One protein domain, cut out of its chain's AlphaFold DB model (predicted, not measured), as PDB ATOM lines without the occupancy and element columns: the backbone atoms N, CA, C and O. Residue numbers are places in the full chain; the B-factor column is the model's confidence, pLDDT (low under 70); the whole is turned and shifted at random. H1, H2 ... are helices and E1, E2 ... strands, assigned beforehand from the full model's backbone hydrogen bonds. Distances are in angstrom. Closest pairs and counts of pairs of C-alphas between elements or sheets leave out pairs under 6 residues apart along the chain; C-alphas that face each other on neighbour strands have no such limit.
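Overview. This is residues 108 to 185 of the 405 residues of an uncharacterized protein of Paramuricea clavata (UniProt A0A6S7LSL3). A small sheet of two short strands, E1 and E2, continues into the short helix H1, and both lie by the inner side of a wide corner made by two longer helices: H2 runs past the sheet, with E2 nearer to it than E1, and H3 turns off from H2's end and packs on H1. The corner is loosely formed, a long loop of residues 124 to 142 swings out between H1 and E2, and residues 149 to 154 stick out. The printed part has 78 residues with three named helices and two named strands, in the order E1, H1, E2, H2, H3; the sheet is antiparallel and the class is mostly helix. The whole is only just compact, close to loose, with a radius of gyration of the C-alphas of 13.7 A, and elongated, spanning 43 by 24 by 18 A.

Along the chain. Strand E1 is residues 114 to 117, beginning at C-alpha 114 at (55.045, -23.024, 4.934), and strand E2 is residues 143 to 145. Helix H1 is residues 118 to 123. Helix H2, residues 153 to 167, measures 21.4 A from first to last C-alpha and begins at C-alpha 153 at (58.587, -8.440, 15.309). Helix H3, residues 170 to 185, measures 22.4 A and ends at C-alpha 185 at (28.616, -36.175, 1.667).

Arrangement. E1 and E2 are antiparallel neighbours, with 153 degrees between their directions. N 115 and O 144 are within hydrogen-bond range at 2.7 A, as are N 144 and O 115 at 2.8 A. Residues 108 to 109 form a short antiparallel pairing with residues 115 to 116 of E1. The closest C-alphas of E2 and H2, those of Phe 144 and Arg 159, are 7.7 A apart, while E1 and H2 are apart. H1 and H3 touch, about perpendicular at 88 degrees; their closest C-alphas, those of Pro 119 and Cys 175, are 5.4 A apart. H2 and H3 are close but not clearly touching, with the C-alphas of His 166 and His 172 closest at 6.6 A. They run the same way at a steep tilt of 59 degrees. In H1, H2 and H3 every O i to N i+4 pair is within hydrogen-bond range.

Size, cuts and confidence. The two C-alphas farthest apart, those of Thr 150 and Asn 185, are 44.2 A apart. The printed part has no cut. The link from H1 to E2 is long, with 19 residues; the links from E1 to H1 and from H2 to H3 are tight, and that from E2 to H2 is short. The mean pLDDT of the printed part is 82.4, with values under 70 at residues 110, 112, 147 to 151 and 153 to 154.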
ATOM      1  N   HIS A 108      47.648 -26.810   8.208       80.19
ATOM      2  CA  HIS A 108      48.672 -27.833   8.074       80.19
ATOM      3  C   HIS A 108      50.055 -27.193   8.045       80.19
ATOM      4  O   HIS A 108      50.246 -26.109   7.490       80.19
ATOM      5  N   ASP A 109      51.016 -27.884   8.642       75.06
ATOM      6  CA  ASP A 109      52.423 -27.581   8.465       75.06
ATOM      7  C   ASP A 109      52.865 -28.180   7.117       75.06
ATOM      8  O   ASP A 109      52.895 -29.398   6.965       75.06
ATOM      9  N   GLY A 110      53.118 -27.327   6.122       63.62
ATOM     10  CA  GLY A 110      53.408 -27.735   4.742       63.62
ATOM     11  C   GLY A 110      54.841 -28.217   4.499       63.62
ATOM     12  O   GLY A 110      55.200 -28.468   3.352       63.62
ATOM     13  N   GLY A 111      55.667 -28.319   5.544       72.50
ATOM     14  CA  GLY A 111      57.114 -28.523   5.443       72.50
ATOM     15  C   GLY A 111      57.890 -27.332   6.005       72.50
ATOM     16  O   GLY A 111      57.313 -26.463   6.655       72.50
ATOM     17  N   ASP A 112      59.204 -27.283   5.784       65.00
ATOM     18  CA  ASP A 112      60.124 -26.438   6.567       65.00
ATOM     19  C   ASP A 112      59.772 -24.937   6.583       65.00
ATOM     20  O   ASP A 112      59.940 -24.304   7.626       65.00
ATOM     21  N   ASP A 113      59.152 -24.404   5.520       76.12
ATOM     22  CA  ASP A 113      58.917 -22.962   5.357       76.12
ATOM     23  C   ASP A 113      57.455 -22.529   5.130       76.12
ATOM     24  O   ASP A 113      57.224 -21.352   4.857       76.12
ATOM     25  N   GLU A 114      56.438 -23.394   5.266       82.50
ATOM     26  CA  GLU A 114      55.045 -23.024   4.934       82.50
ATOM     27  C   GLU A 114      53.975 -23.516   5.922       82.50
ATOM     28  O   GLU A 114      54.081 -24.565   6.555       82.50
ATOM     29  N   ILE A 115      52.908 -22.728   6.051       83.94
ATOM     30  CA  ILE A 115      51.683 -23.023   6.791       83.94
ATOM     31  C   ILE A 115      50.503 -22.865   5.840       83.94
ATOM     32  O   ILE A 115      50.328 -21.821   5.210       83.94
ATOM     33  N   ILE A 116      49.689 -23.911   5.753       86.19
ATOM     34  CA  ILE A 116      48.686 -24.082   4.706       86.19
ATOM     35  C   ILE A 116      47.297 -24.170   5.333       86.19
ATOM     36  O   ILE A 116      47.045 -25.009   6.190       86.19
ATOM     37  N   CYS A 117      46.369 -23.332   4.887       89.50
ATOM     38  CA  CYS A 117      44.947 -23.470   5.153       89.50
ATOM     39  C   CYS A 117      44.391 -24.593   4.272       89.50
ATOM     40  O   CYS A 117      44.206 -24.404   3.066       89.50
ATOM     41  N   ILE A 118      44.109 -25.751   4.871       86.19
ATOM     42  CA  ILE A 118      43.732 -26.970   4.142       86.19
ATOM     43  C   ILE A 118      42.515 -26.730   3.232       86.19
ATOM     44  O   ILE A 118      42.651 -26.948   2.025       86.19
ATOM     45  N   PRO A 119      41.371 -26.197   3.719       87.75
ATOM     46  CA  PRO A 119      40.201 -25.999   2.862       87.75
ATOM     47  C   PRO A 119      40.497 -25.101   1.659       87.75
ATOM     48  O   PRO A 119      40.043 -25.359   0.550       87.75
ATOM     49  N   CYS A 120      41.295 -24.053   1.854       90.50
ATOM     50  CA  CYS A 120      41.599 -23.108   0.787       90.50
ATOM     51  C   CYS A 120      42.602 -23.678  -0.216       90.50
ATOM     52  O   CYS A 120      42.421 -23.489  -1.416       90.50
ATOM     53  N   SER A 121      43.609 -24.424   0.240       87.69
ATOM     54  CA  SER A 121      44.570 -25.081  -0.655       87.69
ATOM     55  C   SER A 121      43.913 -26.108  -1.584       87.69
ATOM     56  O   SER A 121      44.326 -26.246  -2.731       87.69
ATOM     57  N   VAL A 122      42.854 -26.775  -1.112       86.06
ATOM     58  CA  VAL A 122      42.144 -27.815  -1.867       86.06
ATOM     59  C   VAL A 122      41.021 -27.231  -2.728       86.06
ATOM     60  O   VAL A 122      40.874 -27.610  -3.888       86.06
ATOM     61  N   PHE A 123      40.216 -26.308  -2.189       89.50
ATOM     62  CA  PHE A 123      38.941 -25.921  -2.811       89.50
ATOM     63  C   PHE A 123      38.924 -24.533  -3.457       89.50
ATOM     64  O   PHE A 123      37.979 -24.224  -4.181       89.50
ATOM     65  N   SER A 124      39.940 -23.691  -3.255       89.56
ATOM     66  CA  SER A 124      39.916 -22.311  -3.775       89.56
ATOM     67  C   SER A 124      39.893 -22.223  -5.307       89.56
ATOM     68  O   SER A 124      39.373 -21.253  -5.861       89.56
ATOM     69  N   SER A 125      40.391 -23.254  -5.990       88.19
ATOM     70  CA  SER A 125      40.396 -23.396  -7.448       88.19
ATOM     71  C   SER A 125      39.292 -24.323  -7.980       88.19
ATOM     72  O   SER A 125      39.219 -24.564  -9.187       88.19
ATOM     73  N   HIS A 126      38.411 -24.829  -7.109       90.00
ATOM     74  CA  HIS A 126      37.388 -25.808  -7.469       90.00
ATOM     75  C   HIS A 126      36.394 -25.252  -8.509       90.00
ATOM     76  O   HIS A 126      36.016 -24.077  -8.493       90.00
ATOM     77  N   GLU A 127      35.908 -26.104  -9.415       91.12
ATOM     78  CA  GLU A 127      35.020 -25.696 -10.518       91.12
ATOM     79  C   GLU A 127      33.713 -25.036 -10.036       91.12
ATOM     80  O   GLU A 127      33.205 -24.111 -10.671       91.12
ATOM     81  N   LYS A 128      33.218 -25.473  -8.869       91.69
ATOM     82  CA  LYS A 128      31.985 -24.994  -8.221       91.69
ATOM     83  C   LYS A 128      32.138 -23.655  -7.488       91.69
ATOM     84  O   LYS A 128      31.147 -23.159  -6.957       91.69
ATOM     85  N   VAL A 129      33.336 -23.063  -7.443       91.44
ATOM     86  CA  VAL A 129      33.547 -21.746  -6.822       91.44
ATOM     87  C   VAL A 129      32.739 -20.685  -7.592       91.44
ATOM     88  O   VAL A 129      32.951 -20.527  -8.804       91.44
ATOM     89  N   PRO A 130      31.849 -19.918  -6.926       93.56
ATOM     90  CA  PRO A 130      31.107 -18.821  -7.547       93.56
ATOM     91  C   PRO A 130      32.036 -17.816  -8.232       93.56
ATOM     92  O   PRO A 130      33.089 -17.456  -7.697       93.56
ATOM     93  N   LYS A 131      31.658 -17.336  -9.423       92.44
ATOM     94  CA  LYS A 131      32.512 -16.447 -10.236       92.44
ATOM     95  C   LYS A 131      32.874 -15.160  -9.489       92.44
ATOM     96  O   LYS A 131      33.984 -14.660  -9.635       92.44
ATOM     97  N   GLU A 132      31.967 -14.670  -8.651       92.31
ATOM     98  CA  GLU A 132      32.115 -13.474  -7.822       92.31
ATOM     99  C   GLU A 132      33.184 -13.647  -6.737       92.31
ATOM    100  O   GLU A 132      33.781 -12.662  -6.300       92.31
ATOM    101  N   LEU A 133      33.444 -14.888  -6.309       89.56
ATOM    102  CA  LEU A 133      34.442 -15.213  -5.292       89.56
ATOM    103  C   LEU A 133      35.834 -15.454  -5.885       89.56
ATOM    104  O   LEU A 133      36.831 -15.258  -5.192       89.56
ATOM    105  N   LYS A 134      35.929 -15.773  -7.183       87.38
ATOM    106  CA  LYS A 134      37.217 -15.981  -7.873       87.38
ATOM    107  C   LYS A 134      38.104 -14.737  -7.888       87.38
ATOM    108  O   LYS A 134      39.316 -14.864  -7.991       87.38
ATOM    109  N   ARG A 135      37.537 -13.537  -7.724       84.25
ATOM    110  CA  ARG A 135      38.318 -12.291  -7.597       84.25
ATOM    111  C   ARG A 135      39.210 -12.247  -6.350       84.25
ATOM    112  O   ARG A 135      40.139 -11.456  -6.317       84.25
ATOM    113  N   PHE A 136      38.903 -13.057  -5.334       82.31
ATOM    114  CA  PHE A 136      39.694 -13.173  -4.106       82.31
ATOM    115  C   PHE A 136      40.754 -14.283  -4.192       82.31
ATOM    116  O   PHE A 136      41.499 -14.494  -3.239       82.31
ATOM    117  N   HIS A 137      40.805 -15.014  -5.310       80.25
ATOM    118  CA  HIS A 137      41.792 -16.056  -5.549       80.25
ATOM    119  C   HIS A 137      43.091 -15.422  -6.068       80.25
ATOM    120  O   HIS A 137      43.281 -15.225  -7.270       80.25
ATOM    121  N   GLU A 138      43.992 -15.101  -5.146       78.50
ATOM    122  CA  GLU A 138      45.373 -14.728  -5.458       78.50
ATOM    123  C   GLU A 138      46.251 -15.987  -5.582       78.50
ATOM    124  O   GLU A 138      45.929 -17.044  -5.033       78.50
ATOM    125  N   HIS A 139      47.364 -15.912  -6.321       72.62
ATOM    126  CA  HIS A 139      48.329 -17.016  -6.357       72.62
ATOM    127  C   HIS A 139      48.820 -17.334  -4.938       72.62
ATOM    128  O   HIS A 139      49.300 -16.450  -4.235       72.62
ATOM    129  N   GLY A 140      48.680 -18.598  -4.527       71.62
ATOM    130  CA  GLY A 140      49.025 -19.038  -3.174       71.62
ATOM    131  C   GLY A 140      47.955 -18.745  -2.116       71.62
ATOM    132  O   GLY A 140      48.275 -18.751  -0.930       71.62
ATOM    133  N   PHE A 141      46.693 -18.494  -2.494       83.88
ATOM    134  CA  PHE A 141      45.605 -18.304  -1.528       83.88
ATOM    135  C   PHE A 141      45.504 -19.484  -0.548       83.88
ATOM    136  O   PHE A 141      45.298 -20.632  -0.939       83.88
ATOM    137  N   GLY A 142      45.642 -19.188   0.747       83.12
ATOM    138  CA  GLY A 142      45.688 -20.201   1.801       83.12
ATOM    139  C   GLY A 142      47.088 -20.725   2.123       83.12
ATOM    140  O   GLY A 142      47.197 -21.542   3.021       83.12
ATOM    141  N   THR A 143      48.153 -20.252   1.477       85.62
ATOM    142  CA  THR A 143      49.542 -20.622   1.799       85.62
ATOM    143  C   THR A 143      50.273 -19.429   2.405       85.62
ATOM    144  O   THR A 143      50.208 -18.314   1.889       85.62
ATOM    145  N   PHE A 144      50.957 -19.642   3.527       84.12
ATOM    146  CA  PHE A 144      51.677 -18.602   4.259       84.12
ATOM    147  C   PHE A 144      53.069 -19.097   4.612       84.12
ATOM    148  O   PHE A 144      53.206 -20.138   5.242       84.12
ATOM    149  N   THR A 145      54.099 -18.322   4.301       82.06
ATOM    150  CA  THR A 145      55.462 -18.645   4.728       82.06
ATOM    151  C   THR A 145      55.573 -18.677   6.255       82.06
ATOM    152  O   THR A 145      55.098 -17.768   6.955       82.06
ATOM    153  N   LYS A 146      56.214 -19.721   6.781       75.69
ATOM    154  CA  LYS A 146      56.647 -19.824   8.170       75.69
ATOM    155  C   LYS A 146      57.620 -18.703   8.491       75.69
ATOM    156  O   LYS A 146      58.287 -18.121   7.642       75.69
ATOM    157  N   ILE A 147      57.635 -18.364   9.768       68.31
ATOM    158  CA  ILE A 147      58.517 -17.345  10.309       68.31
ATOM    159  C   ILE A 147      59.779 -18.074  10.776       68.31
ATOM    160  O   ILE A 147      59.664 -18.987  11.590       68.31
ATOM    161  N   SER A 148      60.958 -17.668  10.296       66.00
ATOM    162  CA  SER A 148      62.232 -18.137  10.853       66.00
ATOM    163  C   SER A 148      62.447 -17.571  12.261       66.00
ATOM    164  O   SER A 148      62.008 -16.462  12.564       66.00
ATOM    165  N   GLU A 149      63.159 -18.287  13.134       62.88
ATOM    166  CA  GLU A 149      63.415 -17.849  14.523       62.88
ATOM    167  C   GLU A 149      64.105 -16.471  14.620       62.88
ATOM    168  O   GLU A 149      64.011 -15.794  15.642       62.88
ATOM    169  N   THR A 150      64.750 -16.016  13.542       64.06
ATOM    170  CA  THR A 150      65.435 -14.718  13.433       64.06
ATOM    171  C   THR A 150      64.573 -13.594  12.847       64.06
ATOM    172  O   THR A 150      65.076 -12.496  12.598       64.06
ATOM    173  N   ALA A 151      63.299 -13.844  12.551       66.50
ATOM    174  CA  ALA A 151      62.433 -12.862  11.914       66.50
ATOM    175  C   ALA A 151      62.075 -11.700  12.857       66.50
ATOM    176  O   ALA A 151      61.873 -11.856  14.060       66.50
ATOM    177  N   SER A 152      61.950 -10.503  12.287       72.25
ATOM    178  CA  SER A 152      61.588  -9.300  13.038       72.25
ATOM    179  C   SER A 152      60.175  -9.373  13.652       72.25
ATOM    180  O   SER A 152      59.263 -10.024  13.136       72.25
ATOM    181  N   ILE A 153      59.933  -8.603  14.719       69.12
ATOM    182  CA  ILE A 153      58.587  -8.440  15.309       69.12
ATOM    183  C   ILE A 153      57.580  -7.915  14.268       69.12
ATOM    184  O   ILE A 153      56.401  -8.274  14.299       69.12
ATOM    185  N   GLN A 154      58.039  -7.086  13.326       67.31
ATOM    186  CA  GLN A 154      57.207  -6.519  12.266       67.31
ATOM    187  C   GLN A 154      56.724  -7.598  11.286       67.31
ATOM    188  O   GLN A 154      55.530  -7.671  11.002       67.31
ATOM    189  N   THR A 155      57.609  -8.507  10.871       71.12
ATOM    190  CA  THR A 155      57.260  -9.645  10.003       71.12
ATOM    191  C   THR A 155      56.230 -10.581  10.643       71.12
ATOM    192  O   THR A 155      55.357 -11.099   9.946       71.12
ATOM    193  N   ASN A 156      56.241 -10.722  11.974       70.12
ATOM    194  CA  ASN A 156      55.229 -11.509  12.689       70.12
ATOM    195  C   ASN A 156      53.857 -10.830  12.667       70.12
ATOM    196  O   ASN A 156      52.854 -11.477  12.365       70.12
ATOM    197  N   LYS A 157      53.812  -9.517  12.933       76.25
ATOM    198  CA  LYS A 157      52.568  -8.730  12.875       76.25
ATOM    199  C   LYS A 157      51.957  -8.735  11.475       76.25
ATOM    200  O   LYS A 157      50.745  -8.907  11.342       76.25
ATOM    201  N   ASP A 158      52.784  -8.593  10.443       78.38
ATOM    202  CA  ASP A 158      52.326  -8.582   9.054       78.38
ATOM    203  C   ASP A 158      51.770  -9.948   8.629       78.38
ATOM    204  O   ASP A 158      50.732 -10.008   7.964       78.38
ATOM    205  N   ARG A 159      52.378 -11.055   9.077       79.38
ATOM    206  CA  ARG A 159      51.834 -12.401   8.852       79.38
ATOM    207  C   ARG A 159      50.491 -12.601   9.552       79.38
ATOM    208  O   ARG A 159      49.546 -13.048   8.906       79.38
ATOM    209  N   SER A 160      50.379 -12.256  10.837       79.75
ATOM    210  CA  SER A 160      49.106 -12.361  11.567       79.75
ATOM    211  C   SER A 160      48.006 -11.535  10.900       79.75
ATOM    212  O   SER A 160      46.878 -12.001  10.771       79.75
ATOM    213  N   LYS A 161      48.342 -10.343  10.394       84.50
ATOM    214  CA  LYS A 161      47.406  -9.513   9.631       84.50
ATOM    215  C   LYS A 161      46.954 -10.198   8.337       84.50
ATOM    216  O   LYS A 161      45.762 -10.206   8.059       84.50
ATOM    217  N   ARG A 162      47.871 -10.800   7.568       83.88
ATOM    218  CA  ARG A 162      47.528 -11.549   6.342       83.88
ATOM    219  C   ARG A 162      46.651 -12.767   6.628       83.88
ATOM    220  O   ARG A 162      45.713 -13.013   5.880       83.88
ATOM    221  N   ILE A 163      46.927 -13.493   7.712       84.19
ATOM    222  CA  ILE A 163      46.089 -14.615   8.152       84.19
ATOM    223  C   ILE A 163      44.680 -14.123   8.499       84.19
ATOM    224  O   ILE A 163      43.712 -14.698   8.018       84.19
ATOM    225  N   ASN A 164      44.546 -13.030   9.253       84.31
ATOM    226  CA  ASN A 164      43.229 -12.490   9.600       84.31
ATOM    227  C   ASN A 164      42.452 -12.025   8.358       84.31
ATOM    228  O   ASN A 164      41.288 -12.376   8.208       84.31
ATOM    229  N   VAL A 165      43.109 -11.330   7.422       86.88
ATOM    230  CA  VAL A 165      42.495 -10.938   6.137       86.88
ATOM    231  C   VAL A 165      42.036 -12.162   5.340       86.88
ATOM    232  O   VAL A 165      40.980 -12.137   4.713       86.88
ATOM    233  N   HIS A 166      42.810 -13.248   5.367       88.06
ATOM    234  CA  HIS A 166      42.414 -14.499   4.737       88.06
ATOM    235  C   HIS A 166      41.192 -15.128   5.410       88.06
ATOM    236  O   HIS A 166      40.268 -15.512   4.703       88.06
ATOM    237  N   LEU A 167      41.156 -15.197   6.744       86.44
ATOM    238  CA  LEU A 167      40.022 -15.753   7.495       86.44
ATOM    239  C   LEU A 167      38.726 -14.959   7.263       86.44
ATOM    240  O   LEU A 167      37.647 -15.541   7.209       86.44
ATOM    241  N   GLU A 168      38.835 -13.644   7.074       88.06
ATOM    242  CA  GLU A 168      37.709 -12.757   6.753       88.06
ATOM    243  C   GLU A 168      37.307 -12.797   5.265       88.06
ATOM    244  O   GLU A 168      36.275 -12.242   4.881       88.06
ATOM    245  N   SER A 169      38.097 -13.449   4.403       90.81
ATOM    246  CA  SER A 169      37.814 -13.517   2.971       90.81
ATOM    247  C   SER A 169      36.531 -14.312   2.698       90.81
ATOM    248  O   SER A 169      36.415 -15.465   3.126       90.81
ATOM    249  N   PRO A 170      35.598 -13.786   1.880       92.12
ATOM    250  CA  PRO A 170      34.419 -14.534   1.447       92.12
ATOM    251  C   PRO A 170      34.757 -15.865   0.755       92.12
ATOM    252  O   PRO A 170      33.983 -16.819   0.829       92.12
ATOM    253  N   LEU A 171      35.924 -15.948   0.104       91.00
ATOM    254  CA  LEU A 171      36.402 -17.183  -0.512       91.00
ATOM    255  C   LEU A 171      36.825 -18.221   0.537       91.00
ATOM    256  O   LEU A 171      36.542 -19.400   0.346       91.00
ATOM    257  N   HIS A 172      37.440 -17.802   1.649       91.12
ATOM    258  CA  HIS A 172      37.790 -18.708   2.748       91.12
ATOM    259  C   HIS A 172      36.533 -19.313   3.376       91.12
ATOM    260  O   HIS A 172      36.430 -20.532   3.486       91.12
ATOM    261  N   VAL A 173      35.540 -18.476   3.696       90.06
ATOM    262  CA  VAL A 173      34.252 -18.930   4.250       90.06
ATOM    263  C   VAL A 173      33.584 -19.947   3.323       90.06
ATOM    264  O   VAL A 173      33.110 -20.987   3.779       90.06
ATOM    265  N   TRP A 174      33.591 -19.691   2.012       93.81
ATOM    266  CA  TRP A 174      33.067 -20.642   1.035       93.81
ATOM    267  C   TRP A 174      33.858 -21.958   1.016       93.81
ATOM    268  O   TRP A 174      33.241 -23.019   1.057       93.81
ATOM    269  N   CYS A 175      35.197 -21.906   0.997       89.25
ATOM    270  CA  CYS A 175      36.043 -23.106   0.978       89.25
ATOM    271  C   CYS A 175      35.824 -23.974   2.222       89.25
ATOM    272  O   CYS A 175      35.743 -25.194   2.108       89.25
ATOM    273  N   THR A 176      35.693 -23.356   3.398       88.56
ATOM    274  CA  THR A 176      35.423 -24.058   4.658       88.56
ATOM    275  C   THR A 176      34.047 -24.723   4.635       88.56
ATOM    276  O   THR A 176      33.959 -25.931   4.842       88.56
ATOM    277  N   ASN A 177      32.990 -23.990   4.266       89.62
ATOM    278  CA  ASN A 177      31.638 -24.553   4.169       89.62
ATOM    279  C   ASN A 177      31.553 -25.679   3.126       89.62
ATOM    280  O   ASN A 177      30.881 -26.687   3.337       89.62
ATOM    281  N   PHE A 178      32.239 -25.522   1.991       89.12
ATOM    282  CA  PHE A 178      32.288 -26.542   0.948       89.12
ATOM    283  C   PHE A 178      33.052 -27.788   1.416       89.12
ATOM    284  O   PHE A 178      32.594 -28.903   1.185       89.12
ATOM    285  N   SER A 179      34.162 -27.609   2.138       87.06
ATOM    286  CA  SER A 179      34.910 -28.709   2.753       87.06
ATOM    287  C   SER A 179      34.071 -29.486   3.769       87.06
ATOM    288  O   SER A 179      34.176 -30.710   3.833       87.06
ATOM    289  N   GLU A 180      33.262 -28.802   4.580       86.19
ATOM    290  CA  GLU A 180      32.359 -29.445   5.539       86.19
ATOM    291  C   GLU A 180      31.255 -30.234   4.831       86.19
ATOM    292  O   GLU A 180      30.997 -31.383   5.197       86.19
ATOM    293  N   LEU A 181      30.663 -29.656   3.782       86.50
ATOM    294  CA  LEU A 181      29.638 -30.307   2.972       86.50
ATOM    295  C   LEU A 181      30.179 -31.545   2.242       86.50
ATOM    296  O   LEU A 181      29.525 -32.585   2.236       86.50
ATOM    297  N   GLU A 182      31.367 -31.462   1.639       82.94
ATOM    298  CA  GLU A 182      32.016 -32.614   1.002       82.94
ATOM    299  C   GLU A 182      32.354 -33.697   2.035       82.94
ATOM    300  O   GLU A 182      32.105 -34.871   1.779       82.94
ATOM    301  N   ALA A 183      32.817 -33.327   3.235       79.88
ATOM    302  CA  ALA A 183      33.045 -34.291   4.310       79.88
ATOM    303  C   ALA A 183      31.744 -34.977   4.774       79.88
ATOM    304  O   ALA A 183      31.745 -36.180   5.035       79.88
ATOM    305  N   GLU A 184      30.632 -34.243   4.869       80.56
ATOM    306  CA  GLU A 184      29.320 -34.815   5.192       80.56
ATOM    307  C   GLU A 184      28.820 -35.751   4.080       80.56
ATOM    308  O   GLU A 184      28.313 -36.841   4.355       80.56
ATOM    309  N   ASN A 185      28.984 -35.354   2.817       78.00
ATOM    310  CA  ASN A 185      28.616 -36.175   1.667       78.00
ATOM    311  C   ASN A 185      29.463 -37.447   1.584       78.00
ATOM    312  O   ASN A 185      28.931 -38.514   1.283       78.00
TER     313      ASN A 185